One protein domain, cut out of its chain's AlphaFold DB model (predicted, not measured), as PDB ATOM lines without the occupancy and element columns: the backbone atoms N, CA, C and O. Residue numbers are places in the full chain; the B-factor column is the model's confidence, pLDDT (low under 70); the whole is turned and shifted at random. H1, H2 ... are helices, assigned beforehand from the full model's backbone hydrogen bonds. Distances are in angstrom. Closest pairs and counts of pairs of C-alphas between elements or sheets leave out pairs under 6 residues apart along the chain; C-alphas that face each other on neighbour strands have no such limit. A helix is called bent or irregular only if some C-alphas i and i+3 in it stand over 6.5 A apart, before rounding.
ATOM      1  N   ALA A  75     -68.201 -33.463  14.288       70.56
ATOM      2  CA  ALA A  75     -68.922 -32.236  13.943       70.56
ATOM      3  C   ALA A  75     -68.127 -31.330  12.979       70.56
ATOM      4  O   ALA A  75     -68.708 -30.717  12.089       70.56
ATOM      5  N   ARG A  76     -66.791 -31.293  13.093       71.06
ATOM      6  CA  ARG A  76     -65.930 -30.467  12.239       71.06
ATOM      7  C   ARG A  76     -65.875 -30.974  10.792       71.06
ATOM      8  O   ARG A  76     -65.971 -30.150   9.884       71.06
ATOM      9  N   SER A  77     -65.731 -32.278  10.554       70.50
ATOM     10  CA  SER A  77     -65.725 -32.825   9.185       70.50
ATOM     11  C   SER A  77     -67.106 -32.758   8.535       70.50
ATOM     12  O   SER A  77     -67.204 -32.429   7.357       70.50
ATOM     13  N   MET A  78     -68.178 -32.949   9.313       74.75
ATOM     14  CA  MET A  78     -69.551 -32.745   8.847       74.75
ATOM     15  C   MET A  78     -69.778 -31.304   8.399       74.75
ATOM     16  O   MET A  78     -70.249 -31.076   7.287       74.75
ATOM     17  N   SER A  79     -69.387 -30.325   9.219       75.56
ATOM     18  CA  SER A  79     -69.480 -28.912   8.848       75.56
ATOM     19  C   SER A  79     -68.642 -28.579   7.612       75.56
ATOM     20  O   SER A  79     -69.098 -27.825   6.758       75.56
ATOM     21  N   ALA A  80     -67.437 -29.142   7.479       76.06
ATOM     22  CA  ALA A  80     -66.601 -28.935   6.298       76.06
ATOM     23  C   ALA A  80     -67.228 -29.536   5.028       76.06
ATOM     24  O   ALA A  80     -67.221 -28.891   3.979       76.06
ATOM     25  N   TYR A  81     -67.809 -30.734   5.128       75.81
ATOM     26  CA  TYR A  81     -68.512 -31.390   4.028       75.81
ATOM     27  C   TYR A  81     -69.758 -30.607   3.600       75.81
ATOM     28  O   TYR A  81     -69.908 -30.308   2.414       75.81
ATOM     29  N   VAL A  82     -70.604 -30.200   4.554       83.19
ATOM     30  CA  VAL A  82     -71.788 -29.364   4.294       83.19
ATOM     31  C   VAL A  82     -71.384 -28.049   3.633       83.19
ATOM     32  O   VAL A  82     -71.918 -27.713   2.582       83.19
ATOM     33  N   LYS A  83     -70.353 -27.368   4.146       81.50
ATOM     34  CA  LYS A  83     -69.817 -26.149   3.522       81.50
ATOM     35  C   LYS A  83     -69.298 -26.398   2.102       81.50
ATOM     36  O   LYS A  83     -69.438 -25.558   1.215       81.50
ATOM     37  N   GLY A  84     -68.708 -27.567   1.855       82.19
ATOM     38  CA  GLY A  84     -68.317 -28.004   0.518       82.19
ATOM     39  C   GLY A  84     -69.513 -28.161  -0.428       82.19
ATOM     40  O   GLY A  84     -69.429 -27.752  -1.587       82.19
ATOM     41  N   LEU A  85     -70.628 -28.714   0.056       83.94
ATOM     42  CA  LEU A  85     -71.876 -28.821  -0.704       83.94
ATOM     43  C   LEU A  85     -72.503 -27.450  -0.968       83.94
ATOM     44  O   LEU A  85     -72.890 -27.185  -2.103       83.94
ATOM     45  N   GLU A  86     -72.532 -26.563   0.025       86.19
ATOM     46  CA  GLU A  86     -73.004 -25.182  -0.128       86.19
ATOM     47  C   GLU A  86     -72.205 -24.435  -1.203       86.19
ATOM     48  O   GLU A  86     -72.790 -23.812  -2.090       86.19
ATOM     49  N   ASN A  87     -70.874 -24.564  -1.199       84.06
ATOM     50  CA  ASN A  87     -70.010 -23.961  -2.216       84.06
ATOM     51  C   ASN A  87     -70.297 -24.510  -3.622       84.06
ATOM     52  O   ASN A  87     -70.357 -23.747  -4.587       84.06
ATOM     53  N   LYS A  88     -70.488 -25.830  -3.757       84.12
ATOM     54  CA  LYS A  88     -70.842 -26.458  -5.041       84.12
ATOM     55  C   LYS A  88     -72.220 -26.012  -5.522       84.12
ATOM     56  O   LYS A  88     -72.378 -25.725  -6.706       84.12
ATOM     57  N   LEU A  89     -73.196 -25.914  -4.620       88.00
ATOM     58  CA  LEU A  89     -74.533 -25.416  -4.927       88.00
ATOM     59  C   LEU A  89     -74.479 -23.953  -5.385       88.00
ATOM     60  O   LEU A  89     -75.105 -23.604  -6.382       88.00
ATOM     61  N   ALA A  90     -73.690 -23.114  -4.713       86.25
ATOM     62  CA  ALA A  90     -73.476 -21.725  -5.108       86.25
ATOM     63  C   ALA A  90     -72.835 -21.619  -6.502       86.25
ATOM     64  O   ALA A  90     -73.321 -20.863  -7.343       86.25
ATOM     65  N   ALA A  91     -71.803 -22.420  -6.782       88.00
ATOM     66  CA  ALA A  91     -71.165 -22.461  -8.097       88.00
ATOM     67  C   ALA A  91     -72.134 -22.929  -9.198       88.00
ATOM     68  O   ALA A  91     -72.217 -22.306 -10.254       88.00
ATOM     69  N   ALA A  92     -72.916 -23.981  -8.942       87.56
ATOM     70  CA  ALA A  92     -73.927 -24.472  -9.878       87.56
ATOM     71  C   ALA A  92     -75.019 -23.426 -10.150       87.56
ATOM     72  O   ALA A  92     -75.417 -23.233 -11.297       87.56
ATOM     73  N   ARG A  93     -75.469 -22.701  -9.117       88.50
ATOM     74  CA  ARG A  93     -76.418 -21.591  -9.271       88.50
ATOM     75  C   ARG A  93     -75.845 -20.463 -10.122       88.50
ATOM     76  O   ARG A  93     -76.548 -19.980 -10.999       88.50
ATOM     77  N   ALA A  94     -74.583 -20.087  -9.920       90.81
ATOM     78  CA  ALA A  94     -73.929 -19.071 -10.744       90.81
ATOM     79  C   ALA A  94     -73.889 -19.477 -12.228       90.81
ATOM     80  O   ALA A  94     -74.245 -18.680 -13.091       90.81
ATOM     81  N   LEU A  95     -73.542 -20.736 -12.521       92.62
ATOM     82  CA  LEU A  95     -73.548 -21.258 -13.893       92.62
ATOM     83  C   LEU A  95     -74.950 -21.248 -14.518       92.62
ATOM     84  O   LEU A  95     -75.095 -20.886 -15.681       92.62
ATOM     85  N   LEU A  96     -75.982 -21.624 -13.756       90.62
ATOM     86  CA  LEU A  96     -77.368 -21.600 -14.232       90.62
ATOM     87  C   LEU A  96     -77.865 -20.176 -14.503       90.62
ATOM     88  O   LEU A  96     -78.545 -19.958 -15.502       90.62
ATOM     89  N   THR A  97     -77.501 -19.207 -13.660       90.25
ATOM     90  CA  THR A  97     -77.814 -17.789 -13.891       90.25
ATOM     91  C   THR A  97     -77.192 -17.292 -15.196       90.25
ATOM     92  O   THR A  97     -77.894 -16.715 -16.024       90.25
ATOM     93  N   GLU A  98     -75.904 -17.570 -15.427       91.69
ATOM     94  CA  GLU A  98     -75.233 -17.184 -16.676       91.69
ATOM     95  C   GLU A  98     -75.834 -17.888 -17.901       91.69
ATOM     96  O   GLU A  98     -75.976 -17.278 -18.958       91.69
ATOM     97  N   ALA A  99     -76.247 -19.152 -17.769       89.56
ATOM     98  CA  ALA A  99     -76.849 -19.908 -18.866       89.56
ATOM     99  C   ALA A  99     -78.244 -19.397 -19.271       89.56
ATOM    100  O   ALA A  99     -78.621 -19.516 -20.437       89.56
ATOM    101  N   VAL A 100     -79.020 -18.844 -18.332       91.50
ATOM    102  CA  VAL A 100     -80.373 -18.323 -18.604       91.50
ATOM    103  C   VAL A 100     -80.350 -16.870 -19.083       91.50
ATOM    104  O   VAL A 100     -81.254 -16.462 -19.810       91.50
ATOM    105  N   LYS A 101     -79.294 -16.110 -18.779       90.31
ATOM    106  CA  LYS A 101     -79.168 -14.694 -19.151       90.31
ATOM    107  C   LYS A 101     -79.449 -14.387 -20.636       90.31
ATOM    108  O   LYS A 101     -80.255 -13.497 -20.884       90.31
ATOM    109  N   PRO A 102     -78.918 -15.129 -21.634       89.75
ATOM    110  CA  PRO A 102     -79.230 -14.856 -23.040       89.75
ATOM    111  C   PRO A 102     -80.714 -15.041 -23.383       89.75
ATOM    112  O   PRO A 102     -81.235 -14.377 -24.278       89.75
ATOM    113  N   HIS A 103     -81.404 -15.955 -22.689       88.00
ATOM    114  CA  HIS A 103     -82.843 -16.160 -22.857       88.00
ATOM    115  C   HIS A 103     -83.634 -14.989 -22.274       88.00
ATOM    116  O   HIS A 103     -84.546 -14.492 -22.933       88.00
ATOM    117  N   ASP A 104     -83.256 -14.520 -21.086       87.12
ATOM    118  CA  ASP A 104     -83.902 -13.375 -20.444       87.12
ATOM    119  C   ASP A 104     -83.676 -12.079 -21.251       87.12
ATOM    120  O   ASP A 104     -84.640 -11.363 -21.524       87.12
ATOM    121  N   ASP A 105     -82.454 -11.832 -21.742       89.75
ATOM    122  CA  ASP A 105     -82.133 -10.686 -22.607       89.75
ATOM    123  C   ASP A 105     -82.973 -10.698 -23.899       89.75
ATOM    124  O   ASP A 105     -83.491  -9.668 -24.337       89.75
ATOM    125  N   HIS A 106     -83.160 -11.879 -24.499       86.06
ATOM    126  CA  HIS A 106     -83.991 -12.043 -25.690       86.06
ATOM    127  C   HIS A 106     -85.477 -11.783 -25.407       86.06
ATOM    128  O   HIS A 106     -86.148 -11.106 -26.186       86.06
ATOM    129  N   VAL A 107     -85.996 -12.284 -24.284       87.81
ATOM    130  CA  VAL A 107     -87.383 -12.037 -23.863       87.81
ATOM    131  C   VAL A 107     -87.626 -10.547 -23.624       87.81
ATOM    132  O   VAL A 107     -88.659 -10.031 -24.051       87.81
ATOM    133  N   GLU A 108     -86.696  -9.839 -22.980       88.12
ATOM    134  CA  GLU A 108     -86.816  -8.392 -22.766       88.12
ATOM    135  C   GLU A 108     -86.741  -7.601 -24.080       88.12
ATOM    136  O   GLU A 108     -87.540  -6.687 -24.288       88.12
ATOM    137  N   ALA A 109     -85.870  -7.997 -25.014       89.00
ATOM    138  CA  ALA A 109     -85.807  -7.385 -26.342       89.00
ATOM    139  C   ALA A 109     -87.126  -7.540 -27.125       89.00
ATOM    140  O   ALA A 109     -87.619  -6.573 -27.706       89.00
ATOM    141  N   LEU A 110     -87.737  -8.730 -27.095       88.00
ATOM    142  CA  LEU A 110     -89.030  -8.989 -27.741       88.00
ATOM    143  C   LEU A 110     -90.169  -8.176 -27.109       88.00
ATOM    144  O   LEU A 110     -90.998  -7.614 -27.825       88.00
ATOM    145  N   LYS A 111     -90.195  -8.053 -25.775       87.75
ATOM    146  CA  LYS A 111     -91.170  -7.191 -25.082       87.75
ATOM    147  C   LYS A 111     -91.015  -5.728 -25.487       87.75
ATOM    148  O   LYS A 111     -92.019  -5.064 -25.730       87.75
ATOM    149  N   ALA A 112     -89.780  -5.232 -25.573       87.56
ATOM    150  CA  ALA A 112     -89.497  -3.861 -25.993       87.56
ATOM    151  C   ALA A 112     -89.927  -3.591 -27.446       87.56
ATOM    152  O   ALA A 112     -90.346  -2.480 -27.762       87.56
ATOM    153  N   ALA A 113     -89.880  -4.610 -28.309       87.88
ATOM    154  CA  ALA A 113     -90.371  -4.551 -29.685       87.88
ATOM    155  C   ALA A 113     -91.907  -4.661 -29.810       87.88
ATOM    156  O   ALA A 113     -92.444  -4.500 -30.904       87.88
ATOM    157  N   GLY A 114     -92.630  -4.918 -28.711       84.69
ATOM    158  CA  GLY A 114     -94.077  -5.149 -28.731       84.69
ATOM    159  C   GLY A 114     -94.476  -6.518 -29.295       84.69
ATOM    160  O   GLY A 114     -95.636  -6.716 -29.654       84.69
ATOM    161  N   GLU A 115     -93.534  -7.458 -29.380       85.50
ATOM    162  CA  GLU A 115     -93.766  -8.805 -29.895       85.50
ATOM    163  C   GLU A 115     -94.249  -9.762 -28.797       85.50
ATOM    164  O   GLU A 115     -93.938  -9.627 -27.608       85.50
ATOM    165  N   GLN A 116     -95.023 -10.773 -29.199       76.38
ATOM    166  CA  GLN A 116     -95.497 -11.792 -28.272       76.38
ATOM    167  C   GLN A 116     -94.354 -12.743 -27.906       76.38
ATOM    168  O   GLN A 116     -93.779 -13.420 -28.754       76.38
ATOM    169  N   THR A 117     -94.038 -12.813 -26.615       76.94
ATOM    170  CA  THR A 117     -92.925 -13.622 -26.114       76.94
ATOM    171  C   THR A 117     -93.326 -15.078 -25.909       76.94
ATOM    172  O   THR A 117     -94.260 -15.388 -25.170       76.94
ATOM    173  N   VAL A 118     -92.569 -15.993 -26.516       77.06
ATOM    174  CA  VAL A 118     -92.617 -17.424 -26.194       77.06
ATOM    175  C   VAL A 118     -91.455 -17.734 -25.253       77.06
ATOM    176  O   VAL A 118     -90.293 -17.797 -25.650       77.06
ATOM    177  N   VAL A 119     -91.764 -17.887 -23.966       80.50
ATOM    178  CA  VAL A 119     -90.767 -18.182 -22.928       80.50
ATOM    179  C   VAL A 119     -90.468 -19.682 -22.935       80.50
ATOM    180  O   VAL A 119     -91.383 -20.501 -22.892       80.50
ATOM    181  N   ASN A 120     -89.186 -20.055 -22.956       85.44
ATOM    182  CA  ASN A 120     -88.763 -21.451 -22.902       85.44
ATOM    183  C   ASN A 120     -89.161 -22.075 -21.541       85.44
ATOM    184  O   ASN A 120     -88.737 -21.552 -20.505       85.44
ATOM    185  N   PRO A 121     -89.913 -23.193 -21.509       86.25
ATOM    186  CA  PRO A 121     -90.308 -23.865 -20.269       86.25
ATOM    187  C   PRO A 121     -89.132 -24.252 -19.360       86.25
ATOM    188  O   PRO A 121     -89.258 -24.202 -18.139       86.25
ATOM    189  N   LEU A 122     -87.972 -24.587 -19.931       85.94
ATOM    190  CA  LEU A 122     -86.769 -24.912 -19.164       85.94
ATOM    191  C   LEU A 122     -86.210 -23.683 -18.431       85.94
ATOM    192  O   LEU A 122     -85.802 -23.789 -17.278       85.94
ATOM    193  N   ALA A 123     -86.246 -22.505 -19.058       86.50
ATOM    194  CA  ALA A 123     -85.823 -21.260 -18.416       86.50
ATOM    195  C   ALA A 123     -86.744 -20.886 -17.240       86.50
ATOM    196  O   ALA A 123     -86.281 -20.344 -16.238       86.50
ATOM    197  N   ILE A 124     -88.036 -21.229 -17.324       86.31
ATOM    198  CA  ILE A 124     -88.986 -21.067 -16.213       86.31
ATOM    199  C   ILE A 124     -88.587 -21.969 -15.039       86.31
ATOM    200  O   ILE A 124     -88.423 -21.473 -13.928       86.31
ATOM    201  N   GLN A 125     -88.338 -23.258 -15.292       87.62
ATOM    202  CA  GLN A 125     -87.932 -24.207 -14.248       87.62
ATOM    203  C   GLN A 125     -86.614 -23.814 -13.574       87.62
ATOM    204  O   GLN A 125     -86.499 -23.882 -12.350       87.62
ATOM    205  N   ILE A 126     -85.623 -23.365 -14.353       87.56
ATOM    206  CA  ILE A 126     -84.348 -22.894 -13.800       87.56
ATOM    207  C   ILE A 126     -84.574 -21.650 -12.932       87.56
ATOM    208  O   ILE A 126     -84.035 -21.579 -11.830       87.56
ATOM    209  N   ARG A 127     -85.412 -20.694 -13.361       85.00
ATOM    210  CA  ARG A 127     -85.753 -19.520 -12.539       85.00
ATOM    211  C   ARG A 127     -86.441 -19.903 -11.235       85.00
ATOM    212  O   ARG A 127     -86.103 -19.340 -10.196       85.00
ATOM    213  N   ASP A 128     -87.369 -20.850 -11.267       87.81
ATOM    214  CA  ASP A 128     -88.056 -21.314 -10.059       87.81
ATOM    215  C   ASP A 128     -87.077 -21.992  -9.089       87.81
ATOM    216  O   ASP A 128     -87.099 -21.710  -7.889       87.81
ATOM    217  N   PHE A 129     -86.136 -22.787  -9.609       86.25
ATOM    218  CA  PHE A 129     -85.044 -23.369  -8.825       86.25
ATOM    219  C   PHE A 129     -84.083 -22.319  -8.236       86.25
ATOM    220  O   PHE A 129     -83.584 -22.481  -7.122       86.25
ATOM    221  N   LEU A 130     -83.805 -21.231  -8.960       86.62
ATOM    222  CA  LEU A 130     -82.961 -20.139  -8.464       86.62
ATOM    223  C   LEU A 130     -83.671 -19.305  -7.381       86.62
ATOM    224  O   LEU A 130     -83.014 -18.821  -6.458       86.62
ATOM    225  N   LYS A 131     -85.001 -19.165  -7.456       86.12
ATOM    226  CA  LYS A 131     -85.820 -18.405  -6.493       86.12
ATOM    227  C   LYS A 131     -86.053 -19.123  -5.167       86.12
ATOM    228  O   LYS A 131     -86.269 -18.450  -4.164       86.12
ATOM    229  N   SER A 132     -86.027 -20.455  -5.141       78.50
ATOM    230  CA  SER A 132     -86.391 -21.239  -3.952       78.50
ATOM    231  C   SER A 132     -85.409 -21.126  -2.772       78.50
ATOM    232  O   SER A 132     -85.692 -21.668  -1.709       78.50
ATOM    233  N   GLY A 133     -84.304 -20.376  -2.906       58.69
ATOM    234  CA  GLY A 133     -83.349 -20.131  -1.819       58.69
ATOM    235  C   GLY A 133     -82.588 -21.396  -1.390       58.69
ATOM    236  O   GLY A 133     -82.861 -22.490  -1.883       58.69
TER     237      GLY A 133
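Overview. This is residues 75 to 133 of the 135 residues of an uncharacterized protein of Janthinobacterium psychrotolerans (UniProt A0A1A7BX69). A long, bent helix, H1, makes the length of this model; after its far end the backbone folds back through residues 113 to 120, and a short helix, H2, returns loosely beside the region of the bend. Residues 75 to 92, which belong to H1, stick out free. The printed part has 59 residues with two named helices, H1 then H2, no named strand, and is all helix. It is extended, with a radius of gyration of the C-alphas of 16.5 A and spans of 56 by 15 by 13 A.

Along the chain. Find C-alpha 75 at (-68.922, -32.236, 13.943), where H1, residues 75 to 112, begins. It was assigned as one helix by its hydrogen bonds but is bent: C-alphas 99 and 102 are 7.0 A apart. Its arms are H1a, residues 75 to 99, 35.9 A long, and H1b, residues 102 to 112, 15.3 A long. Past the link, H2 runs 15.5 A from residue 121 to C-alpha 131 at (-85.820, -18.405, -6.493).

Arrangement. At the bend, H1a and H1b stand at a steep tilt of 44 degrees. Look next at Arg 93 and Leu 130, whose C-alphas, 6.8 A apart, are the closest of H1a and H2. These two only just touch, with 3 pairs of C-alphas within 8 A, and H1a does so with residues 93 to 97 alone. They run opposite ways at a steep tilt of 40 degrees. H1b and H2 are close but not clearly touching, about perpendicular at 75 degrees; their closest C-alphas, of His 103 and Ala 123, are 7.4 A apart. In H1a, H1b and H2 every O i to N i+4 pair is within hydrogen-bond range.

Size, cuts and confidence. The C-alphas of Ala 75 and Gly 114, the two farthest apart, are 56.5 A from each other. Without residues 75 to 92, the body spans 32 by 16 by 14 A. The printed part has no cut, and the link from H1 to H2, 8 residues, is short. The mean pLDDT of the printed part is 84.4; residue 133 is under 70.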